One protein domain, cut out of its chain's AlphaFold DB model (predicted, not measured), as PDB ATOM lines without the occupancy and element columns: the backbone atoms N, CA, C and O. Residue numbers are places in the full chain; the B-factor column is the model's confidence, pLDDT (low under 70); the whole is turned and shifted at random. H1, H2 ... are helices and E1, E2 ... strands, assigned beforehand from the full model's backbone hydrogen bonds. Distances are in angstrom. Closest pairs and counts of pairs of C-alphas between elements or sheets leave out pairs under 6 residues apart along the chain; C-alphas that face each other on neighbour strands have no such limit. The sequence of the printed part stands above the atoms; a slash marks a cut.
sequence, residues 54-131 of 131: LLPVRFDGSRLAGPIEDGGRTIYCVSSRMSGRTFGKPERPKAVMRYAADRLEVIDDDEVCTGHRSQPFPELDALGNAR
ATOM      1  N   LEU A  54     -13.561  -8.359 111.372       88.00
ATOM      2  CA  LEU A  54     -14.231  -7.109 110.978       88.00
ATOM      3  C   LEU A  54     -14.128  -6.025 112.057       88.00
ATOM      4  O   LEU A  54     -14.300  -4.841 111.781       88.00
ATOM      5  N   LEU A  55     -13.887  -6.439 113.299       89.06
ATOM      6  CA  LEU A  55     -13.730  -5.541 114.429       89.06
ATOM      7  C   LEU A  55     -12.247  -5.204 114.617       89.06
ATOM      8  O   LEU A  55     -11.418  -6.117 114.516       89.06
ATOM      9  N   PRO A  56     -11.905  -3.940 114.930       88.44
ATOM     10  CA  PRO A  56     -10.534  -3.556 115.227       88.44
ATOM     11  C   PRO A  56      -9.980  -4.378 116.386       88.44
ATOM     12  O   PRO A  56     -10.562  -4.411 117.471       88.44
ATOM     13  N   VAL A  57      -8.844  -5.021 116.150       92.69
ATOM     14  CA  VAL A  57      -8.158  -5.833 117.149       92.69
ATOM     15  C   VAL A  57      -7.091  -5.000 117.845       92.69
ATOM     16  O   VAL A  57      -6.387  -4.219 117.206       92.69
ATOM     17  N   ARG A  58      -6.973  -5.163 119.165       93.88
ATOM     18  CA  ARG A  58      -5.943  -4.519 119.985       93.88
ATOM     19  C   ARG A  58      -5.147  -5.558 120.754       93.88
ATOM     20  O   ARG A  58      -5.707  -6.544 121.230       93.88
ATOM     21  N   PHE A  59      -3.847  -5.317 120.868       95.75
ATOM     22  CA  PHE A  59      -2.898  -6.171 121.574       95.75
ATOM     23  C   PHE A  59      -2.410  -5.461 122.840       95.75
ATOM     24  O   PHE A  59      -1.846  -4.369 122.758       95.75
ATOM     25  N   ASP A  60      -2.620  -6.100 123.993       94.00
ATOM     26  CA  ASP A  60      -2.391  -5.539 125.336       94.00
ATOM     27  C   ASP A  60      -1.167  -6.152 126.043       94.00
ATOM     28  O   ASP A  60      -0.936  -5.925 127.234       94.00
ATOM     29  N   GLY A  61      -0.406  -6.994 125.345       95.81
ATOM     30  CA  GLY A  61       0.785  -7.633 125.894       95.81
ATOM     31  C   GLY A  61       1.098  -8.951 125.207       95.81
ATOM     32  O   GLY A  61       0.714 -10.026 125.684       95.81
ATOM     33  N   SER A  62       1.828  -8.861 124.102       98.00
ATOM     34  CA  SER A  62       2.324 -10.019 123.368       98.00
ATOM     35  C   SER A  62       3.597 -10.583 123.984       98.00
ATOM     36  O   SER A  62       4.427  -9.860 124.543       98.00
ATOM     37  N   ARG A  63       3.767 -11.902 123.875       98.00
ATOM     38  CA  ARG A  63       4.939 -12.630 124.359       98.00
ATOM     39  C   ARG A  63       5.465 -13.605 123.317       98.00
ATOM     40  O   ARG A  63       4.690 -14.259 122.620       98.00
ATOM     41  N   LEU A  64       6.787 -13.724 123.277       97.88
ATOM     42  CA  LEU A  64       7.530 -14.624 122.406       97.88
ATOM     43  C   LEU A  64       8.359 -15.573 123.268       97.88
ATOM     44  O   LEU A  64       9.133 -15.122 124.112       97.88
ATOM     45  N   ALA A  65       8.199 -16.875 123.065       96.44
ATOM     46  CA  ALA A  65       9.152 -17.874 123.528       96.44
ATOM     47  C   ALA A  65       9.966 -18.390 122.338       96.44
ATOM     48  O   ALA A  65       9.447 -18.518 121.227       96.44
ATOM     49  N   GLY A  66      11.234 -18.680 122.594       94.50
ATOM     50  CA  GLY A  66      12.162 -19.251 121.632       94.50
ATOM     51  C   GLY A  66      13.407 -18.403 121.378       94.50
ATOM     52  O   GLY A  66      13.474 -17.260 121.846       94.50
ATOM     53  N   PRO A  67      14.396 -18.961 120.660       95.62
ATOM     54  CA  PRO A  67      14.353 -20.244 119.953       95.62
ATOM     55  C   PRO A  67      14.203 -21.441 120.909       95.62
ATOM     56  O   PRO A  67      14.803 -21.473 121.978       95.62
ATOM     57  N   ILE A  68      13.323 -22.378 120.557       95.19
ATOM     58  CA  ILE A  68      13.125 -23.660 121.246       95.19
ATOM     59  C   ILE A  68      13.654 -24.743 120.314       95.19
ATOM     60  O   ILE A  68      13.206 -24.832 119.175       95.19
ATOM     61  N   GLU A  69      14.592 -25.556 120.784       93.81
ATOM     62  CA  GLU A  69      15.082 -26.701 120.021       93.81
ATOM     63  C   GLU A  69      14.192 -27.916 120.274       93.81
ATOM     64  O   GLU A  69      14.062 -28.375 121.409       93.81
ATOM     65  N   ASP A  70      13.593 -28.442 119.210       91.50
ATOM     66  CA  ASP A  70      12.671 -29.569 119.269       91.50
ATOM     67  C   ASP A  70      12.886 -30.516 118.078       91.50
ATOM     68  O   ASP A  70      12.569 -30.204 116.929       91.50
ATOM     69  N   GLY A  71      13.503 -31.673 118.335       88.31
ATOM     70  CA  GLY A  71      13.790 -32.669 117.295       88.31
ATOM     71  C   GLY A  71      14.669 -32.149 116.145       88.31
ATOM     72  O   GLY A  71      14.495 -32.572 115.004       88.31
ATOM     73  N   GLY A  72      15.578 -31.203 116.416       89.06
ATOM     74  CA  GLY A  72      16.400 -30.531 115.396       89.06
ATOM     75  C   GLY A  72      15.668 -29.425 114.625       89.06
ATOM     76  O   GLY A  72      16.150 -28.964 113.589       89.06
ATOM     77  N   ARG A  73      14.487 -29.019 115.102       92.00
ATOM     78  CA  ARG A  73      13.709 -27.887 114.599       92.00
ATOM     79  C   ARG A  73      13.869 -26.722 115.568       92.00
ATOM     80  O   ARG A  73      13.717 -26.907 116.770       92.00
ATOM     81  N   THR A  74      14.070 -25.520 115.042       96.19
ATOM     82  CA  THR A  74      13.978 -24.299 115.844       96.19
ATOM     83  C   THR A  74      12.534 -23.803 115.832       96.19
ATOM     84  O   THR A  74      11.982 -23.513 114.768       96.19
ATOM     85  N   ILE A  75      11.914 -23.703 117.002       97.38
ATOM     86  CA  ILE A  75      10.515 -23.312 117.188       97.38
ATOM     87  C   ILE A  75      10.422 -21.965 117.915       97.38
ATOM     88  O   ILE A  75      11.191 -21.658 118.826       97.38
ATOM     89  N   TYR A  76       9.447 -21.156 117.510       98.06
ATOM     90  CA  TYR A  76       9.053 -19.915 118.158       98.06
ATOM     91  C   TYR A  76       7.568 -19.960 118.495       98.06
ATOM     92  O   TYR A  76       6.734 -20.238 117.636       98.06
ATOM     93  N   CYS A  77       7.232 -19.626 119.734       97.94
ATOM     94  CA  CYS A  77       5.858 -19.610 120.213       97.94
ATOM     95  C   CYS A  77       5.426 -18.182 120.510       97.94
ATOM     96  O   CYS A  77       5.990 -17.513 121.379       97.94
ATOM     97  N   VAL A  78       4.397 -17.724 119.809       98.19
ATOM     98  CA  VAL A  78       3.787 -16.415 120.007       98.19
ATOM     99  C   VAL A  78       2.508 -16.597 120.803       98.19
ATOM    100  O   VAL A  78       1.683 -17.446 120.482       98.19
ATOM    101  N   SER A  79       2.318 -15.776 121.827       97.62
ATOM    102  CA  SER A  79       1.043 -15.662 122.535       97.62
ATOM    103  C   SER A  79       0.728 -14.198 122.786       97.62
ATOM    104  O   SER A  79       1.642 -13.381 122.884       97.62
ATOM    105  N   SER A  80      -0.547 -13.845 122.902       97.31
ATOM    106  CA  SER A  80      -0.915 -12.469 123.233       97.31
ATOM    107  C   SER A  80      -2.113 -12.384 124.165       97.31
ATOM    108  O   SER A  80      -2.862 -13.348 124.327       97.31
ATOM    109  N   ARG A  81      -2.277 -11.226 124.803       96.25
ATOM    110  CA  ARG A  81      -3.570 -10.770 125.310       96.25
ATOM    111  C   ARG A  81      -4.136  -9.811 124.276       96.25
ATOM    112  O   ARG A  81      -3.495  -8.823 123.935       96.25
ATOM    113  N   MET A  82      -5.327 -10.126 123.805       93.75
ATOM    114  CA  MET A  82      -5.950  -9.449 122.687       93.75
ATOM    115  C   MET A  82      -7.394  -9.093 123.033       93.75
ATOM    116  O   MET A  82      -8.039  -9.776 123.831       93.75
ATOM    117  N   SER A  83      -7.912  -8.038 122.423       93.06
ATOM    118  CA  SER A  83      -9.330  -7.698 122.457       93.06
ATOM    119  C   SER A  83      -9.807  -7.263 121.077       93.06
ATOM    120  O   SER A  83      -9.006  -6.951 120.195       93.06
ATOM    121  N   GLY A  84     -11.124  -7.254 120.889       89.31
ATOM    122  CA  GLY A  84     -11.757  -6.645 119.725       89.31
ATOM    123  C   GLY A  84     -12.382  -7.631 118.753       89.31
ATOM    124  O   GLY A  84     -13.428  -7.299 118.222       89.31
ATOM    125  N   ARG A  85     -11.865  -8.854 118.574       87.38
ATOM    126  CA  ARG A  85     -12.492  -9.824 117.651       87.38
ATOM    127  C   ARG A  85     -13.802 -10.375 118.212       87.38
ATOM    128  O   ARG A  85     -14.749 -10.588 117.459       87.38
ATOM    129  N   THR A  86     -13.881 -10.554 119.528       84.69
ATOM    130  CA  THR A  86     -15.132 -10.880 120.222       84.69
ATOM    131  C   THR A  86     -15.544  -9.733 121.144       84.69
ATOM    132  O   THR A  86     -14.811  -9.380 122.069       84.69
ATOM    133  N   PHE A  87     -16.732  -9.155 120.925       80.81
ATOM    134  CA  PHE A  87     -17.227  -8.019 121.713       80.81
ATOM    135  C   PHE A  87     -17.177  -8.284 123.222       80.81
ATOM    136  O   PHE A  87     -17.785  -9.230 123.725       80.81
ATOM    137  N   GLY A  88     -16.460  -7.417 123.941       73.25
ATOM    138  CA  GLY A  88     -16.396  -7.429 125.402       73.25
ATOM    139  C   GLY A  88     -15.696  -8.645 126.015       73.25
ATOM    140  O   GLY A  88     -15.789  -8.827 127.228       73.25
ATOM    141  N   LYS A  89     -15.005  -9.482 125.223       80.75
ATOM    142  CA  LYS A  89     -14.287 -10.655 125.737       80.75
ATOM    143  C   LYS A  89     -12.780 -10.531 125.502       80.75
ATOM    144  O   LYS A  89     -12.373 -10.273 124.372       80.75
ATOM    145  N   PRO A  90     -11.946 -10.732 126.538       85.19
ATOM    146  CA  PRO A  90     -10.509 -10.856 126.350       85.19
ATOM    147  C   PRO A  90     -10.181 -12.175 125.642       85.19
ATOM    148  O   PRO A  90     -10.758 -13.222 125.936       85.19
ATOM    149  N   GLU A  91      -9.211 -12.126 124.739       92.69
ATOM    150  CA  GLU A  91      -8.797 -13.232 123.880       92.69
ATOM    151  C   GLU A  91      -7.308 -13.524 124.098       92.69
ATOM    152  O   GLU A  91      -6.515 -12.631 124.410       92.69
ATOM    153  N   ARG A  92      -6.919 -14.801 123.994       94.75
ATOM    154  CA  ARG A  92      -5.538 -15.244 124.247       94.75
ATOM    155  C   ARG A  92      -5.012 -16.126 123.117       94.75
ATOM    156  O   ARG A  92      -4.860 -17.329 123.323       94.75
ATOM    157  N   PRO A  93      -4.790 -15.559 121.922       95.44
ATOM    158  CA  PRO A  93      -4.357 -16.356 120.789       95.44
ATOM    159  C   PRO A  93      -2.929 -16.861 120.957       95.44
ATOM    160  O   PRO A  93      -2.110 -16.246 121.653       95.44
ATOM    161  N   LYS A  94      -2.649 -17.982 120.294       96.88
ATOM    162  CA  LYS A  94      -1.331 -18.605 120.220       96.88
ATOM    163  C   LYS A  94      -1.006 -18.954 118.771       96.88
ATOM    164  O   LYS A  94      -1.903 -19.273 118.003       96.88
ATOM    165  N   ALA A  95       0.266 -18.880 118.403       97.81
ATOM    166  CA  ALA A  95       0.771 -19.385 117.133       97.81
ATOM    167  C   ALA A  95       2.147 -20.006 117.352       97.81
ATOM    168  O   ALA A  95       2.988 -19.426 118.044       97.81
ATOM    169  N   VAL A  96       2.377 -21.160 116.736       98.19
ATOM    170  CA  VAL A  96       3.649 -21.876 116.806       98.19
ATOM    171  C   VAL A  96       4.296 -21.829 115.438       98.19
ATOM    172  O   VAL A  96       3.649 -22.080 114.424       98.19
ATOM    173  N   MET A  97       5.563 -21.436 115.398       98.19
ATOM    174  CA  MET A  97       6.289 -21.204 114.160       98.19
ATOM    175  C   MET A  97       7.576 -22.003 114.144       98.19
ATOM    176  O   MET A  97       8.429 -21.838 115.011       98.19
ATOM    177  N   ARG A  98       7.748 -22.815 113.110       97.56
ATOM    178  CA  ARG A  98       9.001 -23.492 112.806       97.56
ATOM    179  C   ARG A  98       9.879 -22.589 111.955       97.56
ATOM    180  O   ARG A  98       9.432 -22.098 110.920       97.56
ATOM    181  N   TYR A  99      11.128 -22.411 112.365       96.94
ATOM    182  CA  TYR A  99      12.157 -21.726 111.600       96.94
ATOM    183  C   TYR A  99      13.152 -22.734 111.028       96.94
ATOM    184  O   TYR A  99      13.797 -23.476 111.766       96.94
ATOM    185  N   ALA A 100      13.267 -22.785 109.703       94.69
ATOM    186  CA  ALA A 100      14.215 -23.655 109.014       94.69
ATOM    187  C   ALA A 100      14.577 -23.079 107.645       94.69
ATOM    188  O   ALA A 100      13.708 -22.557 106.949       94.69
ATOM    189  N   ALA A 101      15.850 -23.203 107.249       92.81
ATOM    190  CA  ALA A 101      16.351 -22.716 105.960       92.81
ATOM    191  C   ALA A 101      15.914 -21.265 105.656       92.81
ATOM    192  O   ALA A 101      15.430 -20.965 104.567       92.81
ATOM    193  N   ASP A 102      16.035 -20.387 106.660       93.00
ATOM    194  CA  ASP A 102      15.611 -18.980 106.611       93.00
ATOM    195  C   ASP A 102      14.120 -18.769 106.265       93.00
ATOM    196  O   ASP A 102      13.719 -17.744 105.714       93.00
ATOM    197  N   ARG A 103      13.248 -19.723 106.606       95.56
ATOM    198  CA  ARG A 103      11.791 -19.609 106.447       95.56
ATOM    199  C   ARG A 103      11.058 -19.891 107.747       95.56
ATOM    200  O   ARG A 103      11.477 -20.741 108.524       95.56
ATOM    201  N   LEU A 104       9.959 -19.164 107.952       97.88
ATOM    202  CA  LEU A 104       9.008 -19.383 109.039       97.88
ATOM    203  C   LEU A 104       7.764 -20.067 108.483       97.88
ATOM    204  O   LEU A 104       7.187 -19.595 107.503       97.88
ATOM    205  N   GLU A 105       7.335 -21.132 109.142       97.81
ATOM    206  CA  GLU A 105       6.111 -21.862 108.822       97.81
ATOM    207  C   GLU A 105       5.287 -22.047 110.090       97.81
ATOM    208  O   GLU A 105       5.839 -22.366 111.141       97.81
ATOM    209  N   VAL A 106       3.974 -21.839 110.002       97.62
ATOM    210  CA  VAL A 106       3.070 -22.092 111.130       97.62
ATOM    211  C   VAL A 106       2.814 -23.587 111.228       97.62
ATOM    212  O   VAL A 106       2.553 -24.235 110.215       97.62
ATOM    213  N   ILE A 107       2.904 -24.119 112.441       97.12
ATOM    214  CA  ILE A 107       2.620 -25.517 112.753       97.12
ATOM    215  C   ILE A 107       1.528 -25.595 113.821       97.12
ATOM    216  O   ILE A 107       1.371 -24.668 114.617       97.12
ATOM    217  N   ASP A 108       0.787 -26.698 113.822       94.88
ATOM    218  CA  ASP A 108      -0.259 -26.989 114.804       94.88
ATOM    219  C   ASP A 108       0.290 -27.963 115.854       94.88
ATOM    220  O   ASP A 108       0.113 -29.175 115.757       94.88
ATOM    221  N   ASP A 109       1.099 -27.425 116.769       92.31
ATOM    222  CA  ASP A 109       1.776 -28.179 117.828       92.31
ATOM    223  C   ASP A 109       2.050 -27.254 119.025       92.31
ATOM    224  O   ASP A 109       3.136 -26.687 119.177       92.31
ATOM    225  N   ASP A 110       1.020 -26.998 119.834       88.06
ATOM    226  CA  ASP A 110       1.114 -26.072 120.966       88.06
ATOM    227  C   ASP A 110       1.761 -26.686 122.217       88.06
ATOM    228  O   ASP A 110       2.201 -25.942 123.104       88.06
ATOM    229  N   GLU A 111       1.899 -28.014 122.263       90.94
ATOM    230  CA  GLU A 111       2.571 -28.740 123.339       90.94
ATOM    231  C   GLU A 111       4.041 -28.322 123.453       90.94
ATOM    232  O   GLU A 111       4.514 -28.062 124.564       90.94
ATOM    233  N   VAL A 112       4.715 -28.115 122.312       93.12
ATOM    234  CA  VAL A 112       6.112 -27.642 122.227       93.12
ATOM    235  C   VAL A 112       6.320 -26.288 122.917       93.12
ATOM    236  O   VAL A 112       7.429 -25.942 123.311       93.12
ATOM    237  N   CYS A 113       5.267 -25.498 123.121       92.62
ATOM    238  CA  CYS A 113       5.367 -24.201 123.790       92.62
ATOM    239  C   CYS A 113       5.277 -24.284 125.322       92.62
ATOM    240  O   CYS A 113       5.487 -23.278 126.012       92.62
ATOM    241  N   THR A 114       4.932 -25.445 125.875       92.69
ATOM    242  CA  THR A 114       4.671 -25.609 127.307       92.69
ATOM    243  C   THR A 114       5.968 -25.588 128.113       92.69
ATOM    244  O   THR A 114       6.963 -26.198 127.753       92.69
ATOM    245  N   GLY A 115       5.976 -24.861 129.234       91.56
ATOM    246  CA  GLY A 115       7.136 -24.799 130.135       91.56
ATOM    247  C   GLY A 115       8.277 -23.882 129.676       91.56
ATOM    248  O   GLY A 115       9.178 -23.598 130.466       91.56
ATOM    249  N   HIS A 116       8.225 -23.339 128.457       93.12
ATOM    250  CA  HIS A 116       9.253 -22.427 127.958       93.12
ATOM    251  C   HIS A 116       9.069 -20.995 128.473       93.12
ATOM    252  O   HIS A 116       7.963 -20.444 128.537       93.12
ATOM    253  N   ARG A 117      10.187 -20.348 128.825       92.88
ATOM    254  CA  ARG A 117      10.188 -18.940 129.234       92.88
ATOM    255  C   ARG A 117       9.843 -18.066 128.030       92.88
ATOM    256  O   ARG A 117      10.534 -18.082 127.017       92.88
ATOM    257  N   SER A 118       8.810 -17.245 128.189       94.69
ATOM    258  CA  SER A 118       8.449 -16.213 127.219       94.69
ATOM    259  C   SER A 118       8.931 -14.836 127.670       94.69
ATOM    260  O   SER A 118       8.989 -14.540 128.866       94.69
ATOM    261  N   GLN A 119       9.280 -13.997 126.701       96.00
ATOM    262  CA  GLN A 119       9.708 -12.611 126.885       96.00
ATOM    263  C   GLN A 119       8.676 -11.659 126.265       96.00
ATOM    264  O   GLN A 119       7.912 -12.090 125.396       96.00
ATOM    265  N   PRO A 120       8.617 -10.383 126.693       97.31
ATOM    266  CA  PRO A 120       7.796  -9.375 126.024       97.31
ATOM    267  C   PRO A 120       8.098  -9.303 124.524       97.31
ATOM    268  O   PRO A 120       9.260  -9.382 124.122       97.31
ATOM    269  N   PHE A 121       7.053  -9.143 123.713       97.88
ATOM    270  CA  PHE A 121       7.149  -9.102 122.256       97.88
ATOM    271  C   PHE A 121       6.527  -7.814 121.685       97.88
ATOM    272  O   PHE A 121       5.480  -7.864 121.030       97.88
ATOM    273  N   PRO A 122       7.151  -6.648 121.950       97.25
ATOM    274  CA  PRO A 122       6.608  -5.343 121.574       97.25
ATOM    275  C   PRO A 122       6.506  -5.149 120.059       97.25
ATOM    276  O   PRO A 122       5.717  -4.326 119.609       97.25
ATOM    277  N   GLU A 123       7.271  -5.895 119.258       97.75
ATOM    278  CA  GLU A 123       7.187  -5.849 117.800       97.75
ATOM    279  C   GLU A 123       5.794  -6.257 117.303       97.75
ATOM    280  O   GLU A 123       5.272  -5.629 116.382       97.75
ATOM    281  N   LEU A 124       5.166  -7.259 117.932       98.00
ATOM    282  CA  LEU A 124       3.794  -7.649 117.607       98.00
ATOM    283  C   LEU A 124       2.785  -6.601 118.078       98.00
ATOM    284  O   LEU A 124       1.897  -6.240 117.310       98.00
ATOM    285  N   ASP A 125       2.942  -6.077 119.294       97.62
ATOM    286  CA  ASP A 125       2.028  -5.063 119.827       97.62
ATOM    287  C   ASP A 125       2.063  -3.785 118.975       97.62
ATOM    288  O   ASP A 125       1.020  -3.263 118.585       97.62
ATOM    289  N   ALA A 126       3.257  -3.307 118.616       97.12
ATOM    290  CA  ALA A 126       3.432  -2.127 117.775       97.12
ATOM    291  C   ALA A 126       2.873  -2.345 116.362       97.12
ATOM    292  O   ALA A 126       2.116  -1.512 115.866       97.12
ATOM    293  N   LEU A 127       3.207  -3.468 115.719       96.31
ATOM    294  CA  LEU A 127       2.763  -3.748 114.353       96.31
ATOM    295  C   LEU A 127       1.260  -4.040 114.274       96.31
ATOM    296  O   LEU A 127       0.623  -3.684 113.285       96.31
ATOM    297  N   GLY A 128       0.696  -4.703 115.283       94.56
ATOM    298  CA  GLY A 128      -0.722  -5.042 115.355       94.56
ATOM    299  C   GLY A 128      -1.604  -3.834 115.656       94.56
ATOM    300  O   GLY A 128      -2.664  -3.698 115.058       94.56
ATOM    301  N   ASN A 129      -1.150  -2.928 116.528       95.56
ATOM    302  CA  ASN A 129      -1.925  -1.753 116.941       95.56
ATOM    303  C   ASN A 129      -1.799  -0.543 115.996       95.56
ATOM    304  O   ASN A 129      -2.559   0.414 116.151       95.56
ATOM    305  N   ALA A 130      -0.857  -0.574 115.049       91.62
ATOM    306  CA  ALA A 130      -0.688   0.447 114.011       91.62
ATOM    307  C   ALA A 130      -1.583   0.235 112.771       91.62
ATOM    308  O   ALA A 130      -1.519   1.039 111.842       91.62
ATOM    309  N   ARG A 131      -2.355  -0.857 112.735       73.50
ATOM    310  CA  ARG A 131      -3.269  -1.213 111.640       73.50
ATOM    311  C   ARG A 131      -4.664  -0.625 111.821       73.50
ATOM    312  O   ARG A 131      -5.057  -0.356 112.980       73.50
TER     313      ARG A 131
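Overview. This is residues 54 to 131 of the 131 residues of an uncharacterized protein of Methylobacterium sp. ARG-1 (UniProt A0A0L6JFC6). The domain is a single strongly twisted antiparallel sheet whose strands turn by 117 degrees from edge to edge, with one short helix, H1, grazing it near the first residue of E1. A long loop, residues 80 to 93, links E2 to E3 and makes one end of the elongated shape, while the turn between E1 and E2 makes the other. The printed part has 78 residues, with five named strands and one named helix in the order E1 E2 E3 E4 E5 H1, and the sheet's order is E4 E3 E2 E1 E5. The class is mixed, helices and strands, with under half of the residues in named elements. The whole is only just compact, close to loose, with a radius of gyration of the C-alphas of 13.4 A and spans of 41 by 24 by 21 A.

Arrangement. Near the beginning of the printed part, residues 58 to 59 pair briefly, antiparallel, with residues 82 to 83. E1, residues 63 to 70, bends by 56 degrees at residue 67. It forms a hairpin with E2, residues 73 to 79, at 160 degrees, with N 65 and O 77 2.9 A apart, within hydrogen-bond range. E3, residues 94 to 100, forms a hairpin with E2 at 156 degrees, with N 97 and O 76 2.8 A apart. E4, residues 103 to 107, forms a hairpin with E3 at 140 degrees, with N 105 and O 98 2.9 A apart. E1 to E4 are a meander, each strand the antiparallel neighbour of the one before. E5, residues 118 to 120, is antiparallel to E1 at 146 degrees, with N 64 and O 119 2.9 A apart. E4 and E5 are the edge strands and are apart. H1, residues 122 to 129, is on the sheet but only grazes it, with its residues 122 to 125; the closest C-alphas of H1 and E1 are those of Pro 122 and Arg 63, 8.0 A apart. In H1 every O i to N i+4 pair is within hydrogen-bond range.

Along the chain. E1 begins at C-alpha 63, (4.939, -12.630, 124.359), and is 19.3 A long. E2 is 19.3 A and E3 19.8 A long; E3 ends at C-alpha 100, (14.215, -23.655, 109.014). E4 measures 12.6 A, E5 7.0 A and H1 10.4 A. H1 ends at C-alpha 129, (-1.925, -1.753, 116.941).

Size, cuts and confidence. The C-alphas farthest apart are those of Gly 72 and Gly 88, 41.3 A. The printed part has no cut and ends at Arg 131, the chain's last residue. The link from E2 to E3, 14 residues, is long. The mean pLDDT of the printed part is 93.6, and no printed residue is under 70.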